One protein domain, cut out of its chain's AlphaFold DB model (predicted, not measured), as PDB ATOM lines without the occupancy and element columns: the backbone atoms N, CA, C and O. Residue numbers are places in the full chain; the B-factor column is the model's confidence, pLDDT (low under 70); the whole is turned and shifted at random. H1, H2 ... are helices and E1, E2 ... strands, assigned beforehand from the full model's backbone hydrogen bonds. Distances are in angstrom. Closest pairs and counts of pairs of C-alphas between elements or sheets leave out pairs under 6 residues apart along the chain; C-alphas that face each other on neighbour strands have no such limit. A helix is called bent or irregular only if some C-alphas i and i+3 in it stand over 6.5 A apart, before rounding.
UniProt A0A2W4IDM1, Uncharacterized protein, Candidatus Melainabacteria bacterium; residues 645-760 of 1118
ATOM      1  N   ARG A 645     348.193 223.407 296.582       92.50
ATOM      2  CA  ARG A 645     347.296 222.553 295.807       92.50
ATOM      3  C   ARG A 645     347.747 221.108 295.924       92.50
ATOM      4  O   ARG A 645     348.894 220.821 295.603       92.50
ATOM      5  N   VAL A 646     346.859 220.215 296.337       94.81
ATOM      6  CA  VAL A 646     347.042 218.762 296.291       94.81
ATOM      7  C   VAL A 646     346.207 218.223 295.138       94.81
ATOM      8  O   VAL A 646     345.016 218.508 295.041       94.81
ATOM      9  N   GLU A 647     346.834 217.468 294.249       96.19
ATOM     10  CA  GLU A 647     346.210 216.872 293.073       96.19
ATOM     11  C   GLU A 647     346.268 215.354 293.205       96.19
ATOM     12  O   GLU A 647     347.355 214.778 293.296       96.19
ATOM     13  N   ASN A 648     345.105 214.709 293.201       95.56
ATOM     14  CA  ASN A 648     344.970 213.260 293.141       95.56
ATOM     15  C   ASN A 648     344.582 212.845 291.723       95.56
ATOM     16  O   ASN A 648     343.695 213.458 291.128       95.56
ATOM     17  N   ASP A 649     345.218 211.801 291.201       93.12
ATOM     18  CA  ASP A 649     344.866 211.204 289.917       93.12
ATOM     19  C   ASP A 649     343.429 210.645 289.915       93.12
ATOM     20  O   ASP A 649     342.760 210.557 290.948       93.12
ATOM     21  N   ALA A 650     342.942 210.228 288.745       89.50
ATOM     22  CA  ALA A 650     341.601 209.658 288.595       89.50
ATOM     23  C   ALA A 650     341.372 208.355 289.399       89.50
ATOM     24  O   ALA A 650     340.235 207.920 289.551       89.50
ATOM     25  N   SER A 651     342.436 207.721 289.915       89.56
ATOM     26  CA  SER A 651     342.360 206.555 290.809       89.56
ATOM     27  C   SER A 651     342.358 206.949 292.294       89.56
ATOM     28  O   SER A 651     342.371 206.072 293.157       89.56
ATOM     29  N   GLY A 652     342.356 208.248 292.605       91.19
ATOM     30  CA  GLY A 652     342.381 208.782 293.964       91.19
ATOM     31  C   GLY A 652     343.760 208.757 294.628       91.19
ATOM     32  O   GLY A 652     343.844 208.974 295.834       91.19
ATOM     33  N   ARG A 653     344.839 208.492 293.880       94.31
ATOM     34  CA  ARG A 653     346.212 208.506 294.406       94.31
ATOM     35  C   ARG A 653     346.813 209.889 294.233       94.31
ATOM     36  O   ARG A 653     346.636 210.510 293.190       94.31
ATOM     37  N   ILE A 654     347.587 210.352 295.204       95.00
ATOM     38  CA  ILE A 654     348.232 211.661 295.109       95.00
ATOM     39  C   ILE A 654     349.251 211.688 293.972       95.00
ATOM     40  O   ILE A 654     350.152 210.855 293.919       95.00
ATOM     41  N   ALA A 655     349.090 212.631 293.054       95.38
ATOM     42  CA  ALA A 655     349.919 212.796 291.867       95.38
ATOM     43  C   ALA A 655     350.874 213.982 292.007       95.38
ATOM     44  O   ALA A 655     352.029 213.891 291.594       95.38
ATOM     45  N   LYS A 656     350.415 215.087 292.609       95.94
ATOM     46  CA  LYS A 656     351.205 216.314 292.734       95.94
ATOM     47  C   LYS A 656     350.795 217.132 293.951       95.94
ATOM     48  O   LYS A 656     349.609 217.245 294.246       95.94
ATOM     49  N   VAL A 657     351.756 217.773 294.608       94.56
ATOM     50  CA  VAL A 657     351.487 218.854 295.566       94.56
ATOM     51  C   VAL A 657     352.253 220.096 295.162       94.56
ATOM     52  O   VAL A 657     353.473 220.058 295.092       94.56
ATOM     53  N   SER A 658     351.553 221.198 294.912       92.50
ATOM     54  CA  SER A 658     352.124 222.453 294.422       92.50
ATOM     55  C   SER A 658     351.961 223.586 295.427       92.50
ATOM     56  O   SER A 658     350.993 223.637 296.189       92.50
ATOM     57  N   ARG A 659     352.900 224.530 295.411       87.31
ATOM     58  CA  ARG A 659     352.901 225.734 296.242       87.31
ATOM     59  C   ARG A 659     352.698 227.011 295.422       87.31
ATOM     60  O   ARG A 659     352.931 227.008 294.215       87.31
ATOM     61  N   PRO A 660     352.338 228.133 296.075       79.62
ATOM     62  CA  PRO A 660     352.114 229.407 295.385       79.62
ATOM     63  C   PRO A 660     353.373 229.991 294.732       79.62
ATOM     64  O   PRO A 660     353.268 230.793 293.809       79.62
ATOM     65  N   ASP A 661     354.560 229.613 295.216       76.75
ATOM     66  CA  ASP A 661     355.848 229.995 294.622       76.75
ATOM     67  C   ASP A 661     356.229 229.138 293.398       76.75
ATOM     68  O   ASP A 661     357.242 229.395 292.751       76.75
ATOM     69  N   GLY A 662     355.397 228.150 293.047       85.06
ATOM     70  CA  GLY A 662     355.592 227.226 291.934       85.06
ATOM     71  C   GLY A 662     356.446 225.998 292.262       85.06
ATOM     72  O   GLY A 662     356.553 225.110 291.414       85.06
ATOM     73  N   SER A 663     357.010 225.905 293.470       86.88
ATOM     74  CA  SER A 663     357.633 224.668 293.947       86.88
ATOM     75  C   SER A 663     356.580 223.575 294.086       86.88
ATOM     76  O   SER A 663     355.427 223.849 294.430       86.88
ATOM     77  N   HIS A 664     356.953 222.333 293.815       92.31
ATOM     78  CA  HIS A 664     356.024 221.219 293.845       92.31
ATOM     79  C   HIS A 664     356.720 219.881 294.080       92.31
ATOM     80  O   HIS A 664     357.918 219.734 293.875       92.31
ATOM     81  N   ARG A 665     355.940 218.892 294.506       94.38
ATOM     82  CA  ARG A 665     356.333 217.491 294.612       94.38
ATOM     83  C   ARG A 665     355.485 216.671 293.657       94.38
ATOM     84  O   ARG A 665     354.262 216.733 293.760       94.38
ATOM     85  N   ASP A 666     356.111 215.897 292.782       96.06
ATOM     86  CA  ASP A 666     355.428 214.959 291.889       96.06
ATOM     87  C   ASP A 666     355.602 213.514 292.369       96.06
ATOM     88  O   ASP A 666     356.675 213.107 292.826       96.06
ATOM     89  N   PHE A 667     354.548 212.719 292.204       96.75
ATOM     90  CA  PHE A 667     354.514 211.291 292.501       96.75
ATOM     91  C   PHE A 667     354.257 210.521 291.213       96.75
ATOM     92  O   PHE A 667     353.213 210.659 290.577       96.75
ATOM     93  N   THR A 668     355.218 209.695 290.808       96.38
ATOM     94  CA  THR A 668     355.069 208.833 289.630       96.38
ATOM     95  C   THR A 668     354.797 207.410 290.077       96.38
ATOM     96  O   THR A 668     355.579 206.841 290.841       96.38
ATOM     97  N   TYR A 669     353.724 206.818 289.558       94.94
ATOM     98  CA  TYR A 669     353.364 205.421 289.790       94.94
ATOM     99  C   TYR A 669     353.700 204.579 288.563       94.94
ATOM    100  O   TYR A 669     353.585 205.040 287.426       94.94
ATOM    101  N   ASP A 670     354.105 203.336 288.784       91.69
ATOM    102  CA  ASP A 670     354.294 202.374 287.706       91.69
ATOM    103  C   ASP A 670     352.930 201.983 287.125       91.69
ATOM    104  O   ASP A 670     352.024 201.559 287.844       91.69
ATOM    105  N   ALA A 671     352.773 202.147 285.811       88.12
ATOM    106  CA  ALA A 671     351.494 201.954 285.130       88.12
ATOM    107  C   ALA A 671     350.977 200.505 285.188       88.12
ATOM    108  O   ALA A 671     349.780 200.286 285.026       88.12
ATOM    109  N   THR A 672     351.859 199.523 285.410       86.12
ATOM    110  CA  THR A 672     351.495 198.099 285.421       86.12
ATOM    111  C   THR A 672     351.105 197.640 286.819       86.12
ATOM    112  O   THR A 672     350.110 196.946 286.996       86.12
ATOM    113  N   THR A 673     351.907 198.011 287.815       88.75
ATOM    114  CA  THR A 673     351.742 197.549 289.203       88.75
ATOM    115  C   THR A 673     350.885 198.488 290.046       88.75
ATOM    116  O   THR A 673     350.355 198.079 291.074       88.75
ATOM    117  N   GLY A 674     350.754 199.751 289.633       89.19
ATOM    118  CA  GLY A 674     350.102 200.802 290.407       89.19
ATOM    119  C   GLY A 674     350.915 201.292 291.610       89.19
ATOM    120  O   GLY A 674     350.451 202.191 292.312       89.19
ATOM    121  N   GLU A 675     352.109 200.737 291.840       91.56
ATOM    122  CA  GLU A 675     352.984 201.085 292.957       91.56
ATOM    123  C   GLU A 675     353.710 202.419 292.734       91.56
ATOM    124  O   GLU A 675     354.045 202.781 291.605       91.56
ATOM    125  N   LEU A 676     354.004 203.142 293.823       94.44
ATOM    126  CA  LEU A 676     354.796 204.370 293.768       94.44
ATOM    127  C   LEU A 676     356.226 204.043 293.315       94.44
ATOM    128  O   LEU A 676     356.919 203.252 293.955       94.44
ATOM    129  N   ALA A 677     356.657 204.659 292.219       93.94
ATOM    130  CA  ALA A 677     357.933 204.406 291.561       93.94
ATOM    131  C   ALA A 677     358.942 205.545 291.749       93.94
ATOM    132  O   ALA A 677     360.148 205.295 291.786       93.94
ATOM    133  N   LYS A 678     358.473 206.793 291.852       95.56
ATOM    134  CA  LYS A 678     359.333 207.977 291.963       95.56
ATOM    135  C   LYS A 678     358.656 209.087 292.762       95.56
ATOM    136  O   LYS A 678     357.462 209.319 292.585       95.56
ATOM    137  N   ILE A 679     359.433 209.787 293.583       96.00
ATOM    138  CA  ILE A 679     359.057 211.055 294.217       96.00
ATOM    139  C   ILE A 679     360.034 212.114 293.713       96.00
ATOM    140  O   ILE A 679     361.243 211.923 293.828       96.00
ATOM    141  N   SER A 680     359.530 213.199 293.139       94.38
ATOM    142  CA  SER A 680     360.346 214.280 292.582       94.38
ATOM    143  C   SER A 680     360.044 215.573 293.323       94.38
ATOM    144  O   SER A 680     358.917 216.057 293.269       94.38
ATOM    145  N   ASP A 681     361.025 216.106 294.045       90.62
ATOM    146  CA  ASP A 681     360.911 217.397 294.722       90.62
ATOM    147  C   ASP A 681     361.465 218.497 293.819       90.62
ATOM    148  O   ASP A 681     362.675 218.601 293.630       90.62
ATOM    149  N   VAL A 682     360.583 219.333 293.277       88.38
ATOM    150  CA  VAL A 682     360.929 220.461 292.414       88.38
ATOM    151  C   VAL A 682     360.825 221.758 293.204       88.38
ATOM    152  O   VAL A 682     359.743 222.214 293.568       88.38
ATOM    153  N   THR A 683     361.961 222.392 293.455       80.44
ATOM    154  CA  THR A 683     362.015 223.706 294.098       80.44
ATOM    155  C   THR A 683     362.181 224.780 293.039       80.44
ATOM    156  O   THR A 683     363.150 224.754 292.275       80.44
ATOM    157  N   LYS A 684     361.256 225.741 293.003       76.00
ATOM    158  CA  LYS A 684     361.314 226.861 292.066       76.00
ATOM    159  C   LYS A 684     362.013 228.056 292.701       76.00
ATOM    160  O   LYS A 684     361.696 228.464 293.814       76.00
ATOM    161  N   SER A 685     362.958 228.629 291.968       68.06
ATOM    162  CA  SER A 685     363.660 229.862 292.326       68.06
ATOM    163  C   SER A 685     363.578 230.871 291.178       68.06
ATOM    164  O   SER A 685     363.162 230.522 290.072       68.06
ATOM    165  N   GLU A 686     364.003 232.116 291.413       56.88
ATOM    166  CA  GLU A 686     364.035 233.165 290.379       56.88
ATOM    167  C   GLU A 686     364.878 232.783 289.147       56.88
ATOM    168  O   GLU A 686     364.640 233.312 288.062       56.88
ATOM    169  N   LYS A 687     365.817 231.833 289.278       53.28
ATOM    170  CA  LYS A 687     366.723 231.412 288.200       53.28
ATOM    171  C   LYS A 687     366.519 230.011 287.638       53.28
ATOM    172  O   LYS A 687     367.258 229.608 286.740       53.28
ATOM    173  N   GLY A 688     365.518 229.283 288.113       66.50
ATOM    174  CA  GLY A 688     365.190 227.969 287.579       66.50
ATOM    175  C   GLY A 688     364.701 226.996 288.634       66.50
ATOM    176  O   GLY A 688     364.503 227.340 289.804       66.50
ATOM    177  N   GLU A 689     364.488 225.772 288.180       81.00
ATOM    178  CA  GLU A 689     363.967 224.675 288.979       81.00
ATOM    179  C   GLU A 689     365.116 223.741 289.364       81.00
ATOM    180  O   GLU A 689     365.926 223.347 288.524       81.00
ATOM    181  N   ARG A 690     365.208 223.413 290.654       78.50
ATOM    182  CA  ARG A 690     366.052 222.327 291.155       78.50
ATOM    183  C   ARG A 690     365.158 221.126 291.403       78.50
ATOM    184  O   ARG A 690     364.144 221.270 292.079       78.50
ATOM    185  N   THR A 691     365.578 219.960 290.934       85.88
ATOM    186  CA  THR A 691     364.837 218.710 291.102       85.88
ATOM    187  C   THR A 691     365.659 217.712 291.906       85.88
ATOM    188  O   THR A 691     366.760 217.355 291.494       85.88
ATOM    189  N   ASP A 692     365.115 217.242 293.029       85.25
ATOM    190  CA  ASP A 692     365.661 216.124 293.797       85.25
ATOM    191  C   ASP A 692     364.775 214.885 293.589       85.25
ATOM    192  O   ASP A 692     363.637 214.814 294.058       85.25
ATOM    193  N   ASP A 693     365.312 213.899 292.871       91.56
ATOM    194  CA  ASP A 693     364.596 212.685 292.489       91.56
ATOM    195  C   ASP A 693     364.911 211.507 293.417       91.56
ATOM    196  O   ASP A 693     366.055 211.067 293.537       91.56
ATOM    197  N   TRP A 694     363.859 210.934 293.997       93.25
ATOM    198  CA  TRP A 694     363.884 209.690 294.761       93.25
ATOM    199  C   TRP A 694     363.262 208.591 293.917       93.25
ATOM    200  O   TRP A 694     362.047 208.562 293.722       93.25
ATOM    201  N   THR A 695     364.085 207.680 293.409       94.38
ATOM    202  CA  THR A 695     363.616 206.592 292.542       94.38
ATOM    203  C   THR A 695     363.590 205.287 293.317       94.38
ATOM    204  O   THR A 695     364.574 204.912 293.954       94.38
ATOM    205  N   ARG A 696     362.464 204.574 293.273       93.25
ATOM    206  CA  ARG A 696     362.324 203.277 293.929       93.25
ATOM    207  C   ARG A 696     363.155 202.229 293.194       93.25
ATOM    208  O   ARG A 696     363.015 202.037 291.984       93.25
ATOM    209  N   LYS A 697     364.028 201.538 293.920       90.44
ATOM    210  CA  LYS A 697     364.930 200.528 293.368       90.44
ATOM    211  C   LYS A 697     364.146 199.277 292.976       90.44
ATOM    212  O   LYS A 697     363.328 198.798 293.760       90.44
ATOM    213  N   ARG A 698     364.405 198.725 291.785       84.38
ATOM    214  CA  ARG A 698     363.864 197.420 291.355       84.38
ATOM    215  C   ARG A 698     364.742 196.281 291.879       84.38
ATOM    216  O   ARG A 698     365.963 196.418 291.896       84.38
ATOM    217  N   ASN A 699     364.131 195.158 292.268       78.50
ATOM    218  CA  ASN A 699     364.850 194.001 292.827       78.50
ATOM    219  C   ASN A 699     365.862 193.392 291.835       78.50
ATOM    220  O   ASN A 699     366.907 192.897 292.248       78.50
ATOM    221  N   ALA A 700     365.584 193.477 290.530       70.44
ATOM    222  CA  ALA A 700     366.536 193.204 289.455       70.44
ATOM    223  C   ALA A 700     366.122 193.941 288.167       70.44
ATOM    224  O   ALA A 700     364.935 194.186 287.930       70.44
ATOM    225  N   ALA A 701     367.100 194.317 287.336       62.56
ATOM    226  CA  ALA A 701     366.846 194.991 286.065       62.56
ATOM    227  C   ALA A 701     366.178 194.032 285.052       62.56
ATOM    228  O   ALA A 701     366.555 192.855 284.982       62.56
ATOM    229  N   PRO A 702     365.208 194.497 284.239       57.25
ATOM    230  CA  PRO A 702     364.692 193.708 283.121       57.25
ATOM    231  C   PRO A 702     365.842 193.302 282.175       57.25
ATOM    232  O   PRO A 702     366.722 194.129 281.932       57.25
ATOM    233  N   PRO A 703     365.872 192.066 281.632       58.34
ATOM    234  CA  PRO A 703     364.790 191.075 281.595       58.34
ATOM    235  C   PRO A 703     364.871 189.979 282.677       58.34
ATOM    236  O   PRO A 703     364.069 189.052 282.652       58.34
ATOM    237  N   GLN A 704     365.840 190.033 283.596       56.53
ATOM    238  CA  GLN A 704     366.144 188.916 284.509       56.53
ATOM    239  C   GLN A 704     365.434 189.002 285.874       56.53
ATOM    240  O   GLN A 704     365.529 188.070 286.668       56.53
ATOM    241  N   GLY A 705     364.730 190.104 286.155       62.06
ATOM    242  CA  GLY A 705     363.993 190.325 287.404       62.06
ATOM    243  C   GLY A 705     362.486 190.099 287.298       62.06
ATOM    244  O   GLY A 705     361.904 190.219 286.226       62.06
ATOM    245  N   ASP A 706     361.836 189.875 288.443       69.31
ATOM    246  CA  ASP A 706     360.374 189.785 288.599       69.31
ATOM    247  C   ASP A 706     359.632 191.116 288.346       69.31
ATOM    248  O   ASP A 706     358.414 191.199 288.505       69.31
ATOM    249  N   GLY A 707     360.368 192.169 287.977       70.00
ATOM    250  CA  GLY A 707     359.855 193.510 287.733       70.00
ATOM    251  C   GLY A 707     359.414 194.252 288.996       70.00
ATOM    252  O   GLY A 707     359.035 195.418 288.883       70.00
ATOM    253  N   LYS A 708     359.485 193.637 290.184       81.00
ATOM    254  CA  LYS A 708     358.974 194.227 291.424       81.00
ATOM    255  C   LYS A 708     359.920 195.282 291.986       81.00
ATOM    256  O   LYS A 708     361.149 195.193 291.873       81.00
ATOM    257  N   TYR A 709     359.327 196.285 292.621       86.44
ATOM    258  CA  TYR A 709     360.067 197.279 293.380       86.44
ATOM    259  C   TYR A 709     360.461 196.730 294.755       86.44
ATOM    260  O   TYR A 709     359.690 196.033 295.413       86.44
ATOM    261  N   SER A 710     361.666 197.076 295.198       89.25
ATOM    262  CA  SER A 710     362.076 196.946 296.597       89.25
ATOM    263  C   SER A 710     361.330 197.967 297.464       89.25
ATOM    264  O   SER A 710     360.659 198.867 296.961       89.25
ATOM    265  N   ASP A 711     361.455 197.884 298.781       89.56
ATOM    266  CA  ASP A 711     360.967 198.916 299.707       89.56
ATOM    267  C   ASP A 711     361.862 200.172 299.757       89.56
ATOM    268  O   ASP A 711     361.579 201.098 300.518       89.56
ATOM    269  N   THR A 712     362.935 200.202 298.959       93.25
ATOM    270  CA  THR A 712     363.994 201.206 299.024       93.25
ATOM    271  C   THR A 712     363.868 202.228 297.893       93.25
ATOM    272  O   THR A 712     363.844 201.877 296.713       93.25
ATOM    273  N   PHE A 713     363.842 203.510 298.245       95.25
ATOM    274  CA  PHE A 713     364.026 204.647 297.347       95.25
ATOM    275  C   PHE A 713     365.462 205.147 297.443       95.25
ATOM    276  O   PHE A 713     365.997 205.262 298.541       95.25
ATOM    277  N   GLU A 714     366.080 205.474 296.314       93.62
ATOM    278  CA  GLU A 714     367.448 205.985 296.245       93.62
ATOM    279  C   GLU A 714     367.457 207.372 295.585       93.62
ATOM    280  O   GLU A 714     366.796 207.586 294.563       93.62
ATOM    281  N   ARG A 715     368.224 208.305 296.162       90.62
ATOM    282  CA  ARG A 715     368.625 209.552 295.497       90.62
ATOM    283  C   ARG A 715     369.965 209.320 294.824       90.62
ATOM    284  O   ARG A 715     370.935 208.945 295.489       90.62
ATOM    285  N   LEU A 716     370.019 209.526 293.515       85.06
ATOM    286  CA  LEU A 716     371.233 209.324 292.728       85.06
ATOM    287  C   LEU A 716     371.944 210.656 292.497       85.06
ATOM    288  O   LEU A 716     371.304 211.673 292.232       85.06
ATOM    289  N   ARG A 717     373.274 210.648 292.573       76.06
ATOM    290  CA  ARG A 717     374.094 211.803 292.205       76.06
ATOM    291  C   ARG A 717     373.993 212.041 290.696       76.06
ATOM    292  O   ARG A 717     374.240 211.099 289.940       76.06
ATOM    293  N   PRO A 718     373.718 213.271 290.229       74.25
ATOM    294  CA  PRO A 718     373.624 213.548 288.797       74.25
ATOM    295  C   PRO A 718     374.904 213.224 288.015       74.25
ATOM    296  O   PRO A 718     374.834 212.842 286.852       74.25
ATOM    297  N   GLN A 719     376.076 213.384 288.640       70.44
ATOM    298  CA  GLN A 719     377.369 213.284 287.958       70.44
ATOM    299  C   GLN A 719     377.802 211.838 287.698       70.44
ATOM    300  O   GLN A 719     378.370 211.554 286.647       70.44
ATOM    301  N   ASP A 720     377.581 210.937 288.660       76.62
ATOM    302  CA  ASP A 720     378.101 209.564 288.617       76.62
ATOM    303  C   ASP A 720     377.030 208.478 288.777       76.62
ATOM    304  O   ASP A 720     377.350 207.290 288.721       76.62
ATOM    305  N   GLY A 721     375.767 208.865 288.981       79.25
ATOM    306  CA  GLY A 721     374.647 207.947 289.162       79.25
ATOM    307  C   GLY A 721     374.729 207.101 290.432       79.25
ATOM    308  O   GLY A 721     373.944 206.166 290.581       79.25
ATOM    309  N   LYS A 722     375.665 207.377 291.352       80.88
ATOM    310  CA  LYS A 722     375.779 206.611 292.598       80.88
ATOM    311  C   LYS A 722     374.694 207.028 293.578       80.88
ATOM    312  O   LYS A 722     374.343 208.205 293.665       80.88
ATOM    313  N   SER A 723     374.194 206.057 294.338       82.00
ATOM    314  CA  SER A 723     373.284 206.326 295.449       82.00
ATOM    315  C   SER A 723     374.002 207.167 296.504       82.00
ATOM    316  O   SER A 723     375.085 206.810 296.968       82.00
ATOM    317  N   VAL A 724     373.398 208.306 296.826       82.44
ATOM    318  CA  VAL A 724     373.851 209.250 297.854       82.44
ATOM    319  C   VAL A 724     373.128 208.963 299.158       82.44
ATOM    320  O   VAL A 724     373.726 208.910 300.226       82.44
ATOM    321  N   GLU A 725     371.822 208.743 299.049       85.94
ATOM    322  CA  GLU A 725     370.934 208.500 300.170       85.94
ATOM    323  C   GLU A 725     369.910 207.435 299.777       85.94
ATOM    324  O   GLU A 725     369.531 207.315 298.604       85.94
ATOM    325  N   SER A 726     369.463 206.665 300.766       91.44
ATOM    326  CA  SER A 726     368.387 205.699 300.601       91.44
ATOM    327  C   SER A 726     367.338 205.843 301.700       91.44
ATOM    328  O   SER A 726     367.640 206.202 302.839       91.44
ATOM    329  N   ARG A 727     366.085 205.585 301.326       94.19
ATOM    330  CA  ARG A 727     364.902 205.659 302.184       94.19
ATOM    331  C   ARG A 727     364.157 204.344 302.089       94.19
ATOM    332  O   ARG A 727     363.841 203.910 300.987       94.19
ATOM    333  N   THR A 728     363.870 203.717 303.218       94.94
ATOM    334  CA  THR A 728     363.085 202.472 303.275       94.94
ATOM    335  C   THR A 728     361.742 202.718 303.948       94.94
ATOM    336  O   THR A 728     361.567 203.738 304.613       94.94
ATOM    337  N   ASN A 729     360.773 201.813 303.774       93.94
ATOM    338  CA  ASN A 729     359.444 201.913 304.396       93.94
ATOM    339  C   ASN A 729     358.768 203.286 304.181       93.94
ATOM    340  O   ASN A 729     358.287 203.908 305.128       93.94
ATOM    341  N   VAL A 730     358.791 203.785 302.941       94.81
ATOM    342  CA  VAL A 730     358.155 205.061 302.589       94.81
ATOM    343  C   VAL A 730     356.634 204.912 302.672       94.81
ATOM    344  O   VAL A 730     356.055 204.106 301.944       94.81
ATOM    345  N   GLN A 731     355.993 205.692 303.542       94.00
ATOM    346  CA  GLN A 731     354.540 205.722 303.723       94.00
ATOM    347  C   GLN A 731     354.021 207.131 303.456       94.00
ATOM    348  O   GLN A 731     354.410 208.078 304.134       94.00
ATOM    349  N   LEU A 732     353.175 207.251 302.438       93.56
ATOM    350  CA  LEU A 732     352.663 208.513 301.920       93.56
ATOM    351  C   LEU A 732     351.351 208.894 302.604       93.56
ATOM    352  O   LEU A 732     350.470 208.047 302.760       93.56
ATOM    353  N   ASP A 733     351.217 210.161 302.976       92.56
ATOM    354  CA  ASP A 733     349.991 210.715 303.533       92.56
ATOM    355  C   ASP A 733     349.128 211.416 302.450       92.56
ATOM    356  O   ASP A 733     349.597 211.684 301.338       92.56
ATOM    357  N   PRO A 734     347.856 211.752 302.747       88.19
ATOM    358  CA  PRO A 734     346.990 212.482 301.813       88.19
ATOM    359  C   PRO A 734     347.412 213.936 301.535       88.19
ATOM    360  O   PRO A 734     346.850 214.577 300.651       88.19
ATOM    361  N   SER A 735     348.345 214.491 302.310       85.88
ATOM    362  CA  SER A 735     348.862 215.851 302.157       85.88
ATOM    363  C   SER A 735     350.087 215.933 301.234       85.88
ATOM    364  O   SER A 735     350.455 217.033 300.817       85.88
ATOM    365  N   GLY A 736     350.663 214.776 300.885       90.00
ATOM    366  CA  GLY A 736     351.906 214.586 300.137       90.00
ATOM    367  C   GLY A 736     353.166 214.567 300.993       90.00
ATOM    368  O   GLY A 736     354.277 214.451 300.456       90.00
ATOM    369  N   ASP A 737     353.015 214.652 302.308       91.50
ATOM    370  CA  ASP A 737     354.081 214.357 303.249       91.50
ATOM    371  C   ASP A 737     354.261 212.830 303.314       91.50
ATOM    372  O   ASP A 737     353.359 212.052 303.006       91.50
ATOM    373  N   TYR A 738     355.456 212.362 303.665       92.81
ATOM    374  CA  TYR A 738     355.672 210.926 303.850       92.81
ATOM    375  C   TYR A 738     356.657 210.639 304.966       92.81
ATOM    376  O   TYR A 738     357.646 211.355 305.142       92.81
ATOM    377  N   THR A 739     356.420 209.545 305.680       94.44
ATOM    378  CA  THR A 739     357.381 208.992 306.632       94.44
ATOM    379  C   THR A 739     358.280 207.976 305.943       94.44
ATOM    380  O   THR A 739     357.865 207.316 304.993       94.44
ATOM    381  N   PHE A 740     359.516 207.834 306.405       94.94
ATOM    382  CA  PHE A 740     360.477 206.868 305.881       94.94
ATOM    383  C   PHE A 740     361.491 206.476 306.954       94.94
ATOM    384  O   PHE A 740     361.622 207.152 307.968       94.94
ATOM    385  N   LYS A 741     362.242 205.403 306.720       92.44
ATOM    386  CA  LYS A 741     363.426 205.048 307.501       92.44
ATOM    387  C   LYS A 741     364.689 205.465 306.762       92.44
ATOM    388  O   LYS A 741     364.860 205.111 305.592       92.44
ATOM    389  N   ASP A 742     365.547 206.224 307.435       88.44
ATOM    390  CA  ASP A 742     366.857 206.615 306.905       88.44
ATOM    391  C   ASP A 742     367.833 205.421 306.846       88.44
ATOM    392  O   ASP A 742     367.510 204.304 307.260       88.44
ATOM    393  N   GLN A 743     369.055 205.641 306.350       86.50
ATOM    394  CA  GLN A 743     370.097 204.602 306.264       86.50
ATOM    395  C   GLN A 743     370.477 203.979 307.617       86.50
ATOM    396  O   GLN A 743     371.016 202.875 307.662       86.50
ATOM    397  N   LYS A 744     370.197 204.673 308.727       85.25
ATOM    398  CA  LYS A 744     370.435 204.204 310.099       85.25
ATOM    399  C   LYS A 744     369.193 203.510 310.682       85.25
ATOM    400  O   LYS A 744     369.199 203.145 311.855       85.25
ATOM    401  N   GLY A 745     368.136 203.324 309.886       88.81
ATOM    402  CA  GLY A 745     366.885 202.670 310.270       88.81
ATOM    403  C   GLY A 745     365.940 203.541 311.103       88.81
ATOM    404  O   GLY A 745     364.961 203.018 311.637       88.81
ATOM    405  N   ARG A 746     366.218 204.845 311.235       84.19
ATOM    406  CA  ARG A 746     365.440 205.768 312.074       84.19
ATOM    407  C   ARG A 746     364.255 206.310 311.295       84.19
ATOM    408  O   ARG A 746     364.417 206.684 310.136       84.19
ATOM    409  N   GLU A 747     363.093 206.387 311.936       89.75
ATOM    410  CA  GLU A 747     361.911 206.995 311.327       89.75
ATOM    411  C   GLU A 747     362.080 208.510 311.197       89.75
ATOM    412  O   GLU A 747     362.516 209.199 312.121       89.75
ATOM    413  N   ARG A 748     361.767 209.010 310.006       87.62
ATOM    414  CA  ARG A 748     361.871 210.399 309.573       87.62
ATOM    415  C   ARG A 748     360.621 210.776 308.809       87.62
ATOM    416  O   ARG A 748     359.904 209.914 308.308       87.62
ATOM    417  N   GLU A 749     360.403 212.073 308.676       87.88
ATOM    418  CA  GLU A 749     359.270 212.630 307.955       87.88
ATOM    419  C   GLU A 749     359.770 213.645 306.924       87.88
ATOM    420  O   GLU A 749     360.670 214.439 307.187       87.88
ATOM    421  N   SER A 750     359.205 213.594 305.723       87.31
ATOM    422  CA  SER A 750     359.504 214.499 304.621       87.31
ATOM    423  C   SER A 750     358.269 215.328 304.315       87.31
ATOM    424  O   SER A 750     357.436 214.942 303.490       87.31
ATOM    425  N   ARG A 751     358.158 216.484 304.971       82.81
ATOM    426  CA  ARG A 751     357.004 217.366 304.812       82.81
ATOM    427  C   ARG A 751     357.151 218.287 303.611       82.81
ATOM    428  O   ARG A 751     358.077 219.099 303.551       82.81
ATOM    429  N   VAL A 752     356.189 218.238 302.697       79.81
ATOM    430  CA  VAL A 752     355.987 219.215 301.626       79.81
ATOM    431  C   VAL A 752     355.964 220.614 302.208       79.81
ATOM    432  O   VAL A 752     356.588 221.489 301.622       79.81
ATOM    433  N   SER A 753     355.287 220.821 303.350       67.31
ATOM    434  CA  SER A 753     355.122 222.107 304.058       67.31
ATOM    435  C   SER A 753     356.416 222.676 304.677       67.31
ATOM    436  O   SER A 753     356.543 223.896 304.845       67.31
ATOM    437  N   GLU A 754     357.428 221.844 304.898       63.12
ATOM    438  CA  GLU A 754     358.740 222.277 305.384       63.12
ATOM    439  C   GLU A 754     359.704 222.474 304.213       63.12
ATOM    440  O   GLU A 754     360.233 223.575 304.060       63.12
ATOM    441  N   ARG A 755     359.804 221.495 303.300       61.59
ATOM    442  CA  ARG A 755     360.766 221.515 302.181       61.59
ATOM    443  C   ARG A 755     360.725 222.773 301.325       61.59
ATOM    444  O   ARG A 755     361.771 223.294 300.963       61.59
ATOM    445  N   PHE A 756     359.534 223.285 301.026       61.59
ATOM    446  CA  PHE A 756     359.375 224.446 300.143       61.59
ATOM    447  C   PHE A 756     359.097 225.753 300.906       61.59
ATOM    448  O   PHE A 756     358.352 226.602 300.417       61.59
ATOM    449  N   ARG A 757     359.552 225.907 302.165       52.38
ATOM    450  CA  ARG A 757     359.325 227.140 302.953       52.38
ATOM    451  C   ARG A 757     359.627 228.410 302.132       52.38
ATOM    452  O   ARG A 757     360.607 228.499 301.404       52.38
ATOM    453  N   ARG A 758     358.709 229.376 302.274       43.94
ATOM    454  CA  ARG A 758     358.554 230.608 301.482       43.94
ATOM    455  C   ARG A 758     359.863 231.380 301.269       43.94
ATOM    456  O   ARG A 758     360.680 231.495 302.182       43.94
ATOM    457  N   SER A 759     359.946 232.003 300.090       43.22
ATOM    458  CA  SER A 759     360.851 233.085 299.669       43.22
ATOM    459  C   SER A 759     361.542 233.812 300.831       43.22
ATOM    460  O   SER A 759     360.954 234.687 301.475       43.22
ATOM    461  N   GLY A 760     362.787 233.438 301.107       48.75
ATOM    462  CA  GLY A 760     363.591 234.062 302.149       48.75
ATOM    463  C   GLY A 760     364.458 233.070 302.900       48.75
ATOM    464  O   GLY A 760     365.649 233.311 302.976       48.75
TER     465      GLY A 760
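What this domain is: This is residues 645 to 760 of the 1118 residues of an uncharacterized protein of Candidatus Melainabacteria bacterium (UniProt A0A2W4IDM1). One long antiparallel meander makes a single sheet of nine strands, curled like part of a barrel but left open: E1 to E5 form a broad wall, the bent strands E6 and E7 carry the sheet round, and the short E8 and E9 come over one face of that wall. The small helix H1 follows E9 and only grazes the sheet. The printed part has 116 residues with nine named strands and then one named helix; the sheet's order is E1 - E2 - E3 - E4 - E5 - E6 - E7 - E8 - E9, and the class is mostly strand. The whole is compact, with a radius of gyration of the C-alphas of 14.8 A and spans of 47 by 35 by 28 A.

How they stand to each other: The sheet is a meander, each strand the antiparallel neighbour of the one before, and is strongly twisted. E4, residues 676 to 685, and E5, residues 688 to 698, form a hairpin at 167 degrees, with N 681 and O 692 2.9 A apart. E3, residues 664 to 669, pairs with E4, with N 666 and O 680 at 2.9 A. E2, residues 654 to 658, pairs with E3 through N 657 and O 665, 2.8 A. The edge strand E1, residues 645 to 648, pairs with E2 through N 645 and O 658, 2.8 A. E6, residues 709 to 716, is E5's other neighbour, with N 697 and O 712 at 2.8 A, and bends by 79 degrees at residue 712. E7, residues 723 to 732, bends by 74 degrees at residue 729; its residues 723 to 728 pair with E6, with N 713 and O 727 at 2.8 A. Its residues 728 to 732 pair with E8, residues 738 to 741, with N 731 and O 739 at 2.9 A. The other edge strand, E9, residues 747 to 750, pairs with E8 through N 740 and O 748, 2.8 A. E1 and E9 are apart. H1, residues 752 to 755, is too short for an O i to N i+4 pair, and its one O i to N i+3 pair is not within range; the C-alphas of Arg 665 and Val 752, the closest of E3 and H1, are 7.2 A apart.

Where its parts are: E1 begins at C-alpha 645, (347.296, 222.553, 295.807). E5, the longest strand by residues, measures 30.8 A, E4 27.0 A and E7 21.7 A. H1 ends at C-alpha 755, (360.766, 221.515, 302.181).

The domain as a whole: The C-alphas of Gln 704 and Gly 760, the two farthest apart, are 48.5 A from each other. The printed part has no cut, and no link is long. The mean pLDDT of the printed part is 83.9; residues 685 to 688, 701 to 706 and 753 to 760 are under 70.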